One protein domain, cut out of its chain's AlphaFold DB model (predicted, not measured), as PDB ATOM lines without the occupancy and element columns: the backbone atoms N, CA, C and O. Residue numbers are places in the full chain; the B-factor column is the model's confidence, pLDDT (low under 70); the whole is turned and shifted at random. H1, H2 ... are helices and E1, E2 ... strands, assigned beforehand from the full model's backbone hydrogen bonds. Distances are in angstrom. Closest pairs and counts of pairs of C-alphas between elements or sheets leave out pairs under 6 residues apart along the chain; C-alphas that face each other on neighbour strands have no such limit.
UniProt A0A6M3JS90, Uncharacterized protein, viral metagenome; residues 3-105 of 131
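AT A GLANCE: This is residues 3 to 105 of the 131 residues of an uncharacterized protein of viral metagenome (UniProt A0A6M3JS90). A strongly twisted antiparallel sheet of five strands, E3 E2 E5 E6 E7, makes the core, with helix H2 over one face and the small two-stranded sheet E1 E4 partly face to face with the other, as a small sandwich. The loops of residues 8 to 18 and 35 to 46 reach toward one end of the long axis, and H2 with the last residues makes the other end. The printed part has 103 residues, with elements in the order E1 E2 E3 E4 E5 H1 E6 E7 H2; the class is mixed, helices and strands, with under half of the residues in named elements. It is compact, with a radius of gyration of the C-alphas of 14.2 A, yet elongated, spanning 45 by 28 by 18 A.

HOW THE PARTS SIT: In the large sheet the edge strand E3, residues 31 to 34, forms a hairpin with E2, residues 19 to 24; N 31 and O 24 are within hydrogen-bond range at 2.8 A. E5, residues 58 to 62, is the antiparallel neighbour of E2, with N 21 and O 60 at 2.8 A. E6, residues 75 to 79, is the antiparallel neighbour of E5, with N 59 and O 77 at 2.8 A. E6 forms a hairpin with the edge strand E7, residues 85 to 89, with N 86 and O 78 at 2.9 A. H2, residues 91 to 101, is on this sheet, two layers with a helix on one face, at a height over the sheet of 8.1 A. It lies over E6 and along the strands, at 7 degrees to E6 on the local plane; 2 of its C-alphas fall on E5, only just too few to lie over it. The closest C-alphas of E7 and H2 are those of Leu 88 and Ala 94, 5.5 A apart. E1, residues 3 to 7, and E4, residues 47 to 52, are antiparallel neighbours, with N 5 and O 49 at 3.0 A. Their sheet and the large one form a sandwich, two sheets face to face, with best planes 10 degrees apart; the closest C-alphas of E2 and E4 are those of Ile 20 and Leu 49, at 6.2 A. H1, residues 69 to 72, is not on the large sheet and is apart from H2. In H2 every O i to N i+4 pair is within hydrogen-bond range; H1 is too short for such a pair.

IN THESE COORDINATES: E4 is 16.9 A from first to last C-alpha, E2 16.2 A and H2 15.3 A. E1 begins at C-alpha 3, (9.655, -29.355, 25.321), and H2 ends at C-alpha 101, (12.486, -23.580, 5.600).

THE WHOLE: The C-alphas farthest apart are those of Asn 43 and Asp 103, 44.8 A. The printed part has no cut. The links E1 to E2 and E3 to E4 are long. Residues 103 to 105 have pLDDT under 70; the mean of the printed part is 94.1.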
ATOM      1  N   ILE A   3       9.400 -30.738  24.908       96.44
ATOM      2  CA  ILE A   3       9.655 -29.355  25.321       96.44
ATOM      3  C   ILE A   3       8.835 -29.073  26.574       96.44
ATOM      4  O   ILE A   3       7.637 -29.365  26.597       96.44
ATOM      5  N   THR A   4       9.461 -28.494  27.598       97.06
ATOM      6  CA  THR A   4       8.795 -28.076  28.836       97.06
ATOM      7  C   THR A   4       9.099 -26.620  29.168       97.06
ATOM      8  O   THR A   4      10.215 -26.143  28.982       97.06
ATOM      9  N   ILE A   5       8.087 -25.892  29.645       96.25
ATOM     10  CA  ILE A   5       8.222 -24.495  30.073       96.25
ATOM     11  C   ILE A   5       7.449 -24.309  31.376       96.25
ATOM     12  O   ILE A   5       6.243 -24.554  31.427       96.25
ATOM     13  N   GLU A   6       8.127 -23.837  32.417       97.31
ATOM     14  CA  GLU A   6       7.490 -23.477  33.681       97.31
ATOM     15  C   GLU A   6       6.667 -22.189  33.538       97.31
ATOM     16  O   GLU A   6       7.098 -21.198  32.941       97.31
ATOM     17  N   THR A   7       5.464 -22.194  34.105       97.19
ATOM     18  CA  THR A   7       4.582 -21.023  34.187       97.19
ATOM     19  C   THR A   7       4.507 -20.533  35.619       97.19
ATOM     20  O   THR A   7       4.453 -21.347  36.531       97.19
ATOM     21  N   LYS A   8       4.431 -19.217  35.820       96.62
ATOM     22  CA  LYS A   8       4.254 -18.615  37.148       96.62
ATOM     23  C   LYS A   8       2.778 -18.551  37.534       96.62
ATOM     24  O   LYS A   8       1.912 -18.497  36.659       96.62
ATOM     25  N   SER A   9       2.508 -18.456  38.834       96.81
ATOM     26  CA  SER A   9       1.175 -18.129  39.347       96.81
ATOM     27  C   SER A   9       0.653 -16.805  38.775       96.81
ATOM     28  O   SER A   9       1.413 -15.862  38.532       96.81
ATOM     29  N   TYR A  10      -0.657 -16.715  38.565       96.31
ATOM     30  CA  TYR A  10      -1.317 -15.587  37.912       96.31
ATOM     31  C   TYR A  10      -2.705 -15.316  38.500       96.31
ATOM     32  O   TYR A  10      -3.330 -16.167  39.118       96.31
ATOM     33  N   ASN A  11      -3.232 -14.111  38.271       96.06
ATOM     34  CA  ASN A  11      -4.618 -13.797  38.616       96.06
ATOM     35  C   ASN A  11      -5.561 -14.407  37.568       96.06
ATOM     36  O   ASN A  11      -5.742 -13.829  36.496       96.06
ATOM     37  N   GLN A  12      -6.188 -15.534  37.890       95.19
ATOM     38  CA  GLN A  12      -7.107 -16.284  37.032       95.19
ATOM     39  C   GLN A  12      -8.392 -15.533  36.660       95.19
ATOM     40  O   GLN A  12      -9.035 -15.848  35.662       95.19
ATOM     41  N   ARG A  13      -8.774 -14.494  37.419       94.00
ATOM     42  CA  ARG A  13      -9.882 -13.609  37.014       94.00
ATOM     43  C   ARG A  13      -9.487 -12.725  35.835       94.00
ATOM     44  O   ARG A  13     -10.332 -12.372  35.017       94.00
ATOM     45  N   ARG A  14      -8.207 -12.348  35.752       95.69
ATOM     46  CA  ARG A  14      -7.675 -11.531  34.657       95.69
ATOM     47  C   ARG A  14      -7.192 -12.389  33.501       95.69
ATOM     48  O   ARG A  14      -7.528 -12.095  32.358       95.69
ATOM     49  N   PHE A  15      -6.395 -13.406  33.788       96.88
ATOM     50  CA  PHE A  15      -5.724 -14.195  32.773       96.88
ATOM     51  C   PHE A  15      -6.367 -15.573  32.630       96.88
ATOM     52  O   PHE A  15      -6.714 -16.219  33.614       96.88
ATOM     53  N   GLY A  16      -6.526 -16.020  31.388       95.31
ATOM     54  CA  GLY A  16      -6.960 -17.371  31.065       95.31
ATOM     55  C   GLY A  16      -5.873 -18.410  31.334       95.31
ATOM     56  O   GLY A  16      -4.770 -18.099  31.785       95.31
ATOM     57  N   ARG A  17      -6.192 -19.662  31.009       96.31
ATOM     58  CA  ARG A  17      -5.259 -20.784  31.110       96.31
ATOM     59  C   ARG A  17      -4.041 -20.575  30.185       96.31
ATOM     60  O   ARG A  17      -4.262 -20.316  28.996       96.31
ATOM     61  N   PRO A  18      -2.794 -20.683  30.685       97.88
ATOM     62  CA  PRO A  18      -1.607 -20.770  29.839       97.88
ATOM     63  C   PRO A  18      -1.724 -21.928  28.847       97.88
ATOM     64  O   PRO A  18      -2.304 -22.969  29.161       97.88
ATOM     65  N   TRP A  19      -1.182 -21.756  27.649       98.31
ATOM     66  CA  TRP A  19      -1.213 -22.790  26.620       98.31
ATOM     67  C   TRP A  19       0.063 -22.788  25.783       98.31
ATOM     68  O   TRP A  19       0.764 -21.780  25.679       98.31
ATOM     69  N   ILE A  20       0.339 -23.946  25.188       98.50
ATOM     70  CA  ILE A  20       1.428 -24.187  24.248       98.50
ATOM     71  C   ILE A  20       0.876 -24.976  23.060       98.50
ATOM     72  O   ILE A  20      -0.037 -25.787  23.224       98.50
ATOM     73  N   ALA A  21       1.397 -24.723  21.868       98.31
ATOM     74  CA  ALA A  21       1.020 -25.422  20.650       98.31
ATOM     75  C   ALA A  21       2.195 -25.472  19.674       98.31
ATOM     76  O   ALA A  21       3.013 -24.554  19.647       98.31
ATOM     77  N   SER A  22       2.252 -26.501  18.837       97.44
ATOM     78  CA  SER A  22       3.028 -26.448  17.603       97.44
ATOM     79  C   SER A  22       2.190 -25.787  16.515       97.44
ATOM     80  O   SER A  22       0.960 -25.880  16.524       97.44
ATOM     81  N   VAL A  23       2.852 -25.064  15.613       97.31
ATOM     82  CA  VAL A  23       2.190 -24.291  14.561       97.31
ATOM     83  C   VAL A  23       2.690 -24.734  13.198       97.31
ATOM     84  O   VAL A  23       3.875 -24.600  12.894       97.31
ATOM     85  N   ASP A  24       1.772 -25.217  12.368       94.62
ATOM     86  CA  ASP A  24       2.019 -25.515  10.961       94.62
ATOM     87  C   ASP A  24       1.507 -24.365  10.087       94.62
ATOM     88  O   ASP A  24       0.317 -24.050  10.053       94.62
ATOM     89  N   PHE A  25       2.420 -23.729   9.360       95.25
ATOM     90  CA  PHE A  25       2.139 -22.596   8.484       95.25
ATOM     91  C   PHE A  25       1.932 -22.983   7.011       95.25
ATOM     92  O   PHE A  25       1.993 -22.118   6.131       95.25
ATOM     93  N   SER A  26       1.583 -24.243   6.736       90.06
ATOM     94  CA  SER A  26       1.096 -24.703   5.425       90.06
ATOM     95  C   SER A  26      -0.029 -23.814   4.877       90.06
ATOM     96  O   SER A  26      -0.177 -23.651   3.666       90.06
ATOM     97  N   THR A  27      -0.770 -23.144   5.766       91.00
ATOM     98  CA  THR A  27      -1.578 -21.967   5.429       91.00
ATOM     99  C   THR A  27      -1.111 -20.735   6.211       91.00
ATOM    100  O   THR A  27      -0.661 -20.836   7.351       91.00
ATOM    101  N   ALA A  28      -1.319 -19.533   5.662       89.69
ATOM    102  CA  ALA A  28      -0.991 -18.274   6.349       89.69
ATOM    103  C   ALA A  28      -1.739 -18.079   7.688       89.69
ATOM    104  O   ALA A  28      -1.347 -17.264   8.529       89.69
ATOM    105  N   LYS A  29      -2.835 -18.821   7.909       90.56
ATOM    106  CA  LYS A  29      -3.557 -18.802   9.186       90.56
ATOM    107  C   LYS A  29      -2.775 -19.502  10.295       90.56
ATOM    108  O   LYS A  29      -2.876 -19.037  11.430       90.56
ATOM    109  N   GLY A  30      -1.960 -20.500   9.965       93.38
ATOM    110  CA  GLY A  30      -1.326 -21.383  10.935       93.38
ATOM    111  C   GLY A  30      -2.345 -22.357  11.532       93.38
ATOM    112  O   GLY A  30      -3.384 -21.928  12.035       93.38
ATOM    113  N   GLU A  31      -2.062 -23.650  11.472       96.38
ATOM    114  CA  GLU A  31      -2.803 -24.686  12.189       96.38
ATOM    115  C   GLU A  31      -2.096 -24.989  13.510       96.38
ATOM    116  O   GLU A  31      -0.876 -25.133  13.544       96.38
ATOM    117  N   PHE A  32      -2.854 -25.011  14.609       97.00
ATOM    118  CA  PHE A  32      -2.318 -25.118  15.964       97.00
ATOM    119  C   PHE A  32      -2.636 -26.495  16.538       97.00
ATOM    120  O   PHE A  32      -3.802 -26.815  16.771       97.00
ATOM    121  N   SER A  33      -1.593 -27.259  16.840       97.56
ATOM    122  CA  SER A  33      -1.695 -28.534  17.547       97.56
ATOM    123  C   SER A  33      -1.284 -28.325  18.998       97.56
ATOM    124  O   SER A  33      -0.118 -28.074  19.302       97.56
ATOM    125  N   PHE A  34      -2.263 -28.352  19.899       98.00
ATOM    126  CA  PHE A  34      -2.064 -27.981  21.299       98.00
ATOM    127  C   PHE A  34      -1.359 -29.073  22.102       98.00
ATOM    128  O   PHE A  34      -1.663 -30.256  21.969       98.00
ATOM    129  N   GLY A  35      -0.446 -28.636  22.969       97.56
ATOM    130  CA  GLY A  35       0.125 -29.459  24.026       97.56
ATOM    131  C   GLY A  35      -0.679 -29.364  25.321       97.56
ATOM    132  O   GLY A  35      -1.842 -28.953  25.350       97.56
ATOM    133  N   GLU A  36      -0.022 -29.713  26.417       97.88
ATOM    134  CA  GLU A  36      -0.628 -29.805  27.741       97.88
ATOM    135  C   GLU A  36      -0.126 -28.703  28.675       97.88
ATOM    136  O   GLU A  36       0.988 -28.196  28.537       97.88
ATOM    137  N   TRP A  37      -0.947 -28.362  29.667       97.81
ATOM    138  CA  TRP A  37      -0.549 -27.552  30.812       97.81
ATOM    139  C   TRP A  37      -1.058 -28.207  32.091       97.81
ATOM    140  O   TRP A  37      -2.253 -28.478  32.206       97.81
ATOM    141  N   THR A  38      -0.159 -28.453  33.042       96.88
ATOM    142  CA  THR A  38      -0.439 -29.232  34.262       96.88
ATOM    143  C   THR A  38      -0.745 -28.385  35.500       96.88
ATOM    144  O   THR A  38      -0.800 -28.921  36.604       96.88
ATOM    145  N   GLY A  39      -0.909 -27.069  35.347       95.12
ATOM    146  CA  GLY A  39      -1.167 -26.167  36.472       95.12
ATOM    147  C   GLY A  39      -2.632 -26.100  36.910       95.12
ATOM    148  O   GLY A  39      -3.534 -26.670  36.294       95.12
ATOM    149  N   ASP A  40      -2.874 -25.337  37.976       95.12
ATOM    150  CA  ASP A  40      -4.209 -25.138  38.543       95.12
ATOM    151  C   ASP A  40      -4.832 -23.824  38.054       95.12
ATOM    152  O   ASP A  40      -4.566 -22.742  38.580       95.12
ATOM    153  N   HIS A  41      -5.703 -23.903  37.045       94.38
ATOM    154  CA  HIS A  41      -6.395 -22.713  36.545       94.38
ATOM    155  C   HIS A  41      -7.351 -22.101  37.578       94.38
ATOM    156  O   HIS A  41      -7.491 -20.880  37.621       94.38
ATOM    157  N   TYR A  42      -8.000 -22.918  38.412       93.25
ATOM    158  CA  TYR A  42      -9.031 -22.446  39.338       93.25
ATOM    159  C   TYR A  42      -8.444 -21.533  40.415       93.25
ATOM    160  O   TYR A  42      -9.058 -20.521  40.768       93.25
ATOM    161  N   ASN A  43      -7.228 -21.837  40.868       95.50
ATOM    162  CA  ASN A  43      -6.506 -21.023  41.845       95.50
ATOM    163  C   ASN A  43      -5.438 -20.107  41.224       95.50
ATOM    164  O   ASN A  43      -4.821 -19.327  41.945       95.50
ATOM    165  N   GLY A  44      -5.238 -20.156  39.901       94.06
ATOM    166  CA  GLY A  44      -4.187 -19.390  39.227       94.06
ATOM    167  C   GLY A  44      -2.780 -19.861  39.601       94.06
ATOM    168  O   GLY A  44      -1.855 -19.053  39.668       94.06
ATOM    169  N   GLY A  45      -2.635 -21.152  39.897       93.75
ATOM    170  CA  GLY A  45      -1.379 -21.772  40.289       93.75
ATOM    171  C   GLY A  45      -0.404 -21.916  39.125       93.75
ATOM    172  O   GLY A  45      -0.786 -21.946  37.951       93.75
ATOM    173  N   GLU A  46       0.873 -22.011  39.480       96.25
ATOM    174  CA  GLU A  46       1.950 -22.407  38.580       96.25
ATOM    175  C   GLU A  46       1.758 -23.823  38.017       96.25
ATOM    176  O   GLU A  46       0.868 -24.579  38.413       96.25
ATOM    177  N   GLY A  47       2.582 -24.169  37.036       96.81
ATOM    178  CA  GLY A  47       2.474 -25.430  36.315       96.81
ATOM    179  C   GLY A  47       3.499 -25.529  35.201       96.81
ATOM    180  O   GLY A  47       4.324 -24.632  35.014       96.81
ATOM    181  N   VAL A  48       3.423 -26.614  34.436       98.25
ATOM    182  CA  VAL A  48       4.352 -26.886  33.337       98.25
ATOM    183  C   VAL A  48       3.565 -26.994  32.039       98.25
ATOM    184  O   VAL A  48       2.628 -27.782  31.932       98.25
ATOM    185  N   LEU A  49       3.942 -26.184  31.051       98.25
ATOM    186  CA  LEU A  49       3.555 -26.376  29.656       98.25
ATOM    187  C   LEU A  49       4.407 -27.503  29.083       98.25
ATOM    188  O   LEU A  49       5.625 -27.476  29.260       98.25
ATOM    189  N   SER A  50       3.807 -28.458  28.376       97.81
ATOM    190  CA  SER A  50       4.568 -29.512  27.708       97.81
ATOM    191  C   SER A  50       4.021 -29.883  26.337       97.81
ATOM    192  O   SER A  50       2.810 -29.908  26.131       97.81
ATOM    193  N   ILE A  51       4.921 -30.151  25.391       97.75
ATOM    194  CA  ILE A  51       4.567 -30.563  24.031       97.75
ATOM    195  C   ILE A  51       5.686 -31.398  23.409       97.75
ATOM    196  O   ILE A  51       6.869 -31.128  23.633       97.75
ATOM    197  N   ASP A  52       5.315 -32.395  22.610       95.94
ATOM    198  CA  ASP A  52       6.263 -33.099  21.756       95.94
ATOM    199  C   ASP A  52       6.522 -32.298  20.481       95.94
ATOM    200  O   ASP A  52       5.608 -31.962  19.727       95.94
ATOM    201  N   ALA A  53       7.791 -31.996  20.234       93.38
ATOM    202  CA  ALA A  53       8.224 -31.269  19.052       93.38
ATOM    203  C   ALA A  53       9.548 -31.831  18.530       93.38
ATOM    204  O   ALA A  53      10.322 -32.429  19.280       93.38
ATOM    205  N   ALA A  54       9.806 -31.673  17.235       92.12
ATOM    206  CA  ALA A  54      11.092 -32.001  16.626       92.12
ATOM    207  C   ALA A  54      11.869 -30.716  16.302       92.12
ATOM    208  O   ALA A  54      11.264 -29.641  16.243       92.12
ATOM    209  N   PRO A  55      13.195 -30.788  16.080       92.94
ATOM    210  CA  PRO A  55      13.954 -29.640  15.601       92.94
ATOM    211  C   PRO A  55      13.330 -29.054  14.331       92.94
ATOM    212  O   PRO A  55      12.856 -29.786  13.466       92.94
ATOM    213  N   GLY A  56      13.312 -27.728  14.236       91.94
ATOM    214  CA  GLY A  56      12.674 -26.989  13.148       91.94
ATOM    215  C   GLY A  56      11.182 -26.721  13.351       91.94
ATOM    216  O   GLY A  56      10.639 -25.863  12.658       91.94
ATOM    217  N   TYR A  57      10.521 -27.374  14.315       94.62
ATOM    218  CA  TYR A  57       9.113 -27.094  14.606       94.62
ATOM    219  C   TYR A  57       8.958 -25.678  15.155       94.62
ATOM    220  O   TYR A  57       9.762 -25.223  15.973       94.62
ATOM    221  N   ILE A  58       7.887 -25.006  14.734       97.25
ATOM    222  CA  ILE A  58       7.490 -23.722  15.300       97.25
ATOM    223  C   ILE A  58       6.554 -23.985  16.473       97.25
ATOM    224  O   ILE A  58       5.580 -24.725  16.353       97.25
ATOM    225  N   ILE A  59       6.852 -23.363  17.607       98.00
ATOM    226  CA  ILE A  59       6.084 -23.455  18.841       98.00
ATOM    227  C   ILE A  59       5.502 -22.084  19.143       98.00
ATOM    228  O   ILE A  59       6.211 -21.083  19.121       98.00
ATOM    229  N   ALA A  60       4.215 -22.047  19.451       98.12
ATOM    230  CA  ALA A  60       3.551 -20.887  20.007       98.12
ATOM    231  C   ALA A  60       3.181 -21.152  21.462       98.12
ATOM    232  O   ALA A  60       2.752 -22.250  21.821       98.12
ATOM    233  N   ARG A  61       3.287 -20.125  22.297       97.44
ATOM    234  CA  ARG A  61       2.708 -20.140  23.640       97.44
ATOM    235  C   ARG A  61       1.980 -18.838  23.901       97.44
ATOM    236  O   ARG A  61       2.306 -17.804  23.323       97.44
ATOM    237  N   GLY A  62       1.028 -18.871  24.816       96.88
ATOM    238  CA  GLY A  62       0.344 -17.654  25.204       96.88
ATOM    239  C   GLY A  62      -0.535 -17.816  26.421       96.88
ATOM    240  O   GLY A  62      -0.712 -18.898  26.982       96.88
ATOM    241  N   GLN A  63      -1.111 -16.688  26.816       97.12
ATOM    242  CA  GLN A  63      -2.088 -16.608  27.881       97.12
ATOM    243  C   GLN A  63      -3.041 -15.458  27.574       97.12
ATOM    244  O   GLN A  63      -2.622 -14.334  27.307       97.12
ATOM    245  N   LYS A  64      -4.345 -15.736  27.584       96.38
ATOM    246  CA  LYS A  64      -5.353 -14.712  27.298       96.38
ATOM    247  C   LYS A  64      -5.425 -13.711  28.450       96.38
ATOM    248  O   LYS A  64      -5.656 -14.123  29.577       96.38
ATOM    249  N   ASP A  65      -5.311 -12.417  28.183       96.75
ATOM    250  CA  ASP A  65      -5.639 -11.339  29.123       96.75
ATOM    251  C   ASP A  65      -7.070 -10.854  28.842       96.75
ATOM    252  O   ASP A  65      -7.335 -10.167  27.854       96.75
ATOM    253  N   ASN A  66      -8.010 -11.208  29.721       93.44
ATOM    254  CA  ASN A  66      -9.421 -10.836  29.593       93.44
ATOM    255  C   ASN A  66      -9.659  -9.333  29.795       93.44
ATOM    256  O   ASN A  66     -10.712  -8.826  29.414       93.44
ATOM    257  N   ARG A  67      -8.698  -8.608  30.383       94.69
ATOM    258  CA  ARG A  67      -8.789  -7.159  30.591       94.69
ATOM    259  C   ARG A  67      -8.198  -6.377  29.423       94.69
ATOM    260  O   ARG A  67      -8.706  -5.310  29.087       94.69
ATOM    261  N   GLN A  68      -7.116  -6.872  28.828       94.56
ATOM    262  CA  GLN A  68      -6.450  -6.236  27.690       94.56
ATOM    263  C   GLN A  68      -6.158  -7.269  26.595       94.56
ATOM    264  O   GLN A  68      -5.022  -7.725  26.476       94.56
ATOM    265  N   PRO A  69      -7.146  -7.603  25.741       91.25
ATOM    266  CA  PRO A  69      -7.001  -8.649  24.727       91.25
ATOM    267  C   PRO A  69      -5.807  -8.458  23.784       91.25
ATOM    268  O   PRO A  69      -5.211  -9.437  23.349       91.25
ATOM    269  N   LYS A  70      -5.392  -7.210  23.529       92.50
ATOM    270  CA  LYS A  70      -4.194  -6.888  22.736       92.50
ATOM    271  C   LYS A  70      -2.888  -7.466  23.307       92.50
ATOM    272  O   LYS A  70      -1.961  -7.700  22.547       92.50
ATOM    273  N   ASN A  71      -2.832  -7.735  24.614       92.19
ATOM    274  CA  ASN A  71      -1.686  -8.361  25.281       92.19
ATOM    275  C   ASN A  71      -1.748  -9.899  25.230       92.19
ATOM    276  O   ASN A  71      -0.924 -10.560  25.844       92.19
ATOM    277  N   SER A  72      -2.747 -10.474  24.551       94.19
ATOM    278  CA  SER A  72      -2.919 -11.930  24.415       94.19
ATOM    279  C   SER A  72      -2.245 -12.488  23.160       94.19
ATOM    280  O   SER A  72      -2.501 -13.636  22.794       94.19
ATOM    281  N   ALA A  73      -1.465 -11.664  22.453       94.50
ATOM    282  CA  ALA A  73      -0.704 -12.117  21.302       94.50
ATOM    283  C   ALA A  73       0.289 -13.202  21.755       94.50
ATOM    284  O   ALA A  73       0.943 -13.016  22.781       94.50
ATOM    285  N   PRO A  74       0.365 -14.339  21.048       96.12
ATOM    286  CA  PRO A  74       1.281 -15.403  21.417       96.12
ATOM    287  C   PRO A  74       2.721 -15.061  21.050       96.12
ATOM    288  O   PRO A  74       2.972 -14.388  20.048       96.12
ATOM    289  N   ASP A  75       3.641 -15.618  21.827       97.19
ATOM    290  CA  ASP A  75       5.062 -15.650  21.501       97.19
ATOM    291  C   ASP A  75       5.330 -16.844  20.579       97.19
ATOM    292  O   ASP A  75       4.790 -17.935  20.810       97.19
ATOM    293  N   PHE A  76       6.191 -16.665  19.577       97.88
ATOM    294  CA  PHE A  76       6.592 -17.725  18.653       97.88
ATOM    295  C   PHE A  76       8.070 -18.076  18.805       97.88
ATOM    296  O   PHE A  76       8.926 -17.202  18.932       97.88
ATOM    297  N   PHE A  77       8.372 -19.366  18.715       97.81
ATOM    298  CA  PHE A  77       9.712 -19.926  18.830       97.81
ATOM    299  C   PHE A  77       9.949 -20.984  17.759       97.81
ATOM    300  O   PHE A  77       9.004 -21.606  17.284       97.81
ATOM    301  N   VAL A  78      11.210 -21.247  17.436       97.00
ATOM    302  CA  VAL A  78      11.636 -22.460  16.736       97.00
ATOM    303  C   VAL A  78      12.415 -23.369  17.676       97.00
ATOM    304  O   VAL A  78      13.248 -22.902  18.458       97.00
ATOM    305  N   VAL A  79      12.162 -24.672  17.578       95.06
ATOM    306  CA  VAL A  79      12.934 -25.706  18.271       95.06
ATOM    307  C   VAL A  79      14.271 -25.909  17.564       95.06
ATOM    308  O   VAL A  79      14.322 -26.198  16.368       95.06
ATOM    309  N   ARG A  80      15.372 -25.767  18.294       93.94
ATOM    310  CA  ARG A  80      16.727 -26.031  17.801       93.94
ATOM    311  C   ARG A  80      17.071 -27.516  17.895       93.94
ATOM    312  O   ARG A  80      16.355 -28.304  18.506       93.94
ATOM    313  N   VAL A  81      18.179 -27.906  17.266       87.81
ATOM    314  CA  VAL A  81      18.649 -29.306  17.231       87.81
ATOM    315  C   VAL A  81      18.943 -29.845  18.634       87.81
ATOM    316  O   VAL A  81      18.666 -31.007  18.910       87.81
ATOM    317  N   ASP A  82      19.429 -28.990  19.531       87.50
ATOM    318  CA  ASP A  82      19.695 -29.302  20.941       87.50
ATOM    319  C   ASP A  82      18.436 -29.279  21.831       87.50
ATOM    320  O   ASP A  82      18.520 -29.520  23.034       87.50
ATOM    321  N   GLY A  83      17.268 -28.986  21.254       87.25
ATOM    322  CA  GLY A  83      15.995 -28.875  21.959       87.25
ATOM    323  C   GLY A  83      15.745 -27.550  22.666       87.25
ATOM    324  O   GLY A  83      14.714 -27.398  23.321       87.25
ATOM    325  N   THR A  84      16.629 -26.564  22.509       93.19
ATOM    326  CA  THR A  84      16.377 -25.206  22.997       93.19
ATOM    327  C   THR A  84      15.369 -24.469  22.112       93.19
ATOM    328  O   THR A  84      15.147 -24.813  20.948       93.19
ATOM    329  N   LEU A  85      14.735 -23.433  22.665       95.19
ATOM    330  CA  LEU A  85      13.808 -22.570  21.936       95.19
ATOM    331  C   LEU A  85      14.500 -21.267  21.545       95.19
ATOM    332  O   LEU A  85      15.077 -20.583  22.387       95.19
ATOM    333  N   SER A  86      14.407 -20.894  20.270       97.12
ATOM    334  CA  SER A  86      14.804 -19.567  19.792       97.12
ATOM    335  C   SER A  86      13.595 -18.755  19.387       97.12
ATOM    336  O   SER A  86      12.772 -19.226  18.611       97.12
ATOM    337  N   GLU A  87      13.504 -17.534  19.893       97.19
ATOM    338  CA  GLU A  87      12.390 -16.632  19.620       97.19
ATOM    339  C   GLU A  87      12.364 -16.189  18.149       97.19
ATOM    340  O   GLU A  87      13.403 -15.903  17.548       97.19
ATOM    341  N   LEU A  88      11.164 -16.151  17.568       95.38
ATOM    342  CA  LEU A  88      10.904 -15.713  16.194       95.38
ATOM    343  C   LEU A  88      10.214 -14.344  16.134       95.38
ATOM    344  O   LEU A  88      10.069 -13.795  15.048       95.38
ATOM    345  N   GLY A  89       9.803 -13.778  17.271       93.56
ATOM    346  CA  GLY A  89       9.042 -12.534  17.337       93.56
ATOM    347  C   GLY A  89       7.555 -12.764  17.074       93.56
ATOM    348  O   GLY A  89       6.914 -13.569  17.749       93.56
ATOM    349  N   ASP A  90       6.989 -12.041  16.107       95.06
ATOM    350  CA  ASP A  90       5.557 -12.093  15.809       95.06
ATOM    351  C   ASP A  90       5.161 -13.232  14.846       95.06
ATOM    352  O   ASP A  90       5.986 -13.950  14.273       95.06
ATOM    353  N   LYS A  91       3.849 -13.377  14.624       95.56
ATOM    354  CA  LYS A  91       3.294 -14.372  13.696       95.56
ATOM    355  C   LYS A  91       3.838 -14.220  12.270       95.56
ATOM    356  O   LYS A  91       4.006 -15.216  11.572       95.56
ATOM    357  N   GLY A  92       4.071 -12.990  11.812       96.25
ATOM    358  CA  GLY A  92       4.560 -12.721  10.462       96.25
ATOM    359  C   GLY A  92       6.004 -13.177  10.284       96.25
ATOM    360  O   GLY A  92       6.345 -13.762   9.256       96.25
ATOM    361  N   ALA A  93       6.844 -12.960  11.293       96.19
ATOM    362  CA  ALA A  93       8.209 -13.458  11.333       96.19
ATOM    363  C   ALA A  93       8.253 -14.992  11.428       96.19
ATOM    364  O   ALA A  93       9.002 -15.619  10.680       96.19
ATOM    365  N   ALA A  94       7.375 -15.605  12.228       96.56
ATOM    366  CA  ALA A  94       7.233 -17.060  12.274       96.56
ATOM    367  C   ALA A  94       6.781 -17.655  10.925       96.56
ATOM    368  O   ALA A  94       7.338 -18.649  10.461       96.56
ATOM    369  N   TYR A  95       5.835 -17.007  10.239       96.25
ATOM    370  CA  TYR A  95       5.404 -17.412   8.899       96.25
ATOM    371  C   TYR A  95       6.534 -17.296   7.864       96.25
ATOM    372  O   TYR A  95       6.748 -18.210   7.071       96.25
ATOM    373  N   LYS A  96       7.302 -16.199   7.885       95.31
ATOM    374  CA  LYS A  96       8.483 -16.034   7.020       95.31
ATOM    375  C   LYS A  96       9.540 -17.097   7.299       95.31
ATOM    376  O   LYS A  96      10.117 -17.625   6.352       95.31
ATOM    377  N   TYR A  97       9.765 -17.424   8.573       94.75
ATOM    378  CA  TYR A  97      10.658 -18.510   8.960       94.75
ATOM    379  C   TYR A  97      10.191 -19.830   8.346       94.75
ATOM    380  O   TYR A  97      10.983 -20.492   7.683       94.75
ATOM    381  N   PHE A  98       8.905 -20.168   8.486       93.69
ATOM    382  CA  PHE A  98       8.340 -21.355   7.849       93.69
ATOM    383  C   PHE A  98       8.567 -21.344   6.337       93.69
ATOM    384  O   PHE A  98       9.118 -22.298   5.812       93.69
ATOM    385  N   LEU A  99       8.223 -20.264   5.631       92.88
ATOM    386  CA  LEU A  99       8.404 -20.196   4.176       92.88
ATOM    387  C   LEU A  99       9.861 -20.374   3.737       92.88
ATOM    388  O   LEU A  99      10.104 -21.009   2.716       92.88
ATOM    389  N   ALA A 100      10.818 -19.839   4.497       91.62
ATOM    390  CA  ALA A 100      12.241 -19.987   4.203       91.62
ATOM    391  C   ALA A 100      12.757 -21.423   4.411       91.62
ATOM    392  O   ALA A 100      13.775 -21.788   3.831       91.62
ATOM    393  N   HIS A 101      12.059 -22.231   5.215       87.75
ATOM    394  CA  HIS A 101      12.486 -23.580   5.600       87.75
ATOM    395  C   HIS A 101      11.506 -24.682   5.168       87.75
ATOM    396  O   HIS A 101      11.808 -25.854   5.350       87.75
ATOM    397  N   LYS A 102      10.359 -24.351   4.557       80.00
ATOM    398  CA  LYS A 102       9.353 -25.335   4.113       80.00
ATOM    399  C   LYS A 102       9.905 -26.277   3.041       80.00
ATOM    400  O   LYS A 102       9.495 -27.427   2.962       80.00
ATOM    401  N   ASP A 103      10.823 -25.759   2.222       69.25
ATOM    402  CA  ASP A 103      11.486 -26.493   1.141       69.25
ATOM    403  C   ASP A 103      12.819 -27.094   1.602       69.25
ATOM    404  O   ASP A 103      13.393 -27.930   0.909       69.25
ATOM    405  N   ALA A 104      13.276 -26.738   2.809       62.09
ATOM    406  CA  ALA A 104      14.283 -27.496   3.537       62.09
ATOM    407  C   ALA A 104      13.605 -28.728   4.156       62.09
ATOM    408  O   ALA A 104      13.598 -28.927   5.371       62.09
ATOM    409  N   ALA A 105      13.008 -29.567   3.305       50.84
ATOM    410  CA  ALA A 105      12.806 -30.952   3.679       50.84
ATOM    411  C   ALA A 105      14.178 -31.487   4.124       50.84
ATOM    412  O   ALA A 105      15.181 -31.173   3.470       50.84
TER     413      ALA A 105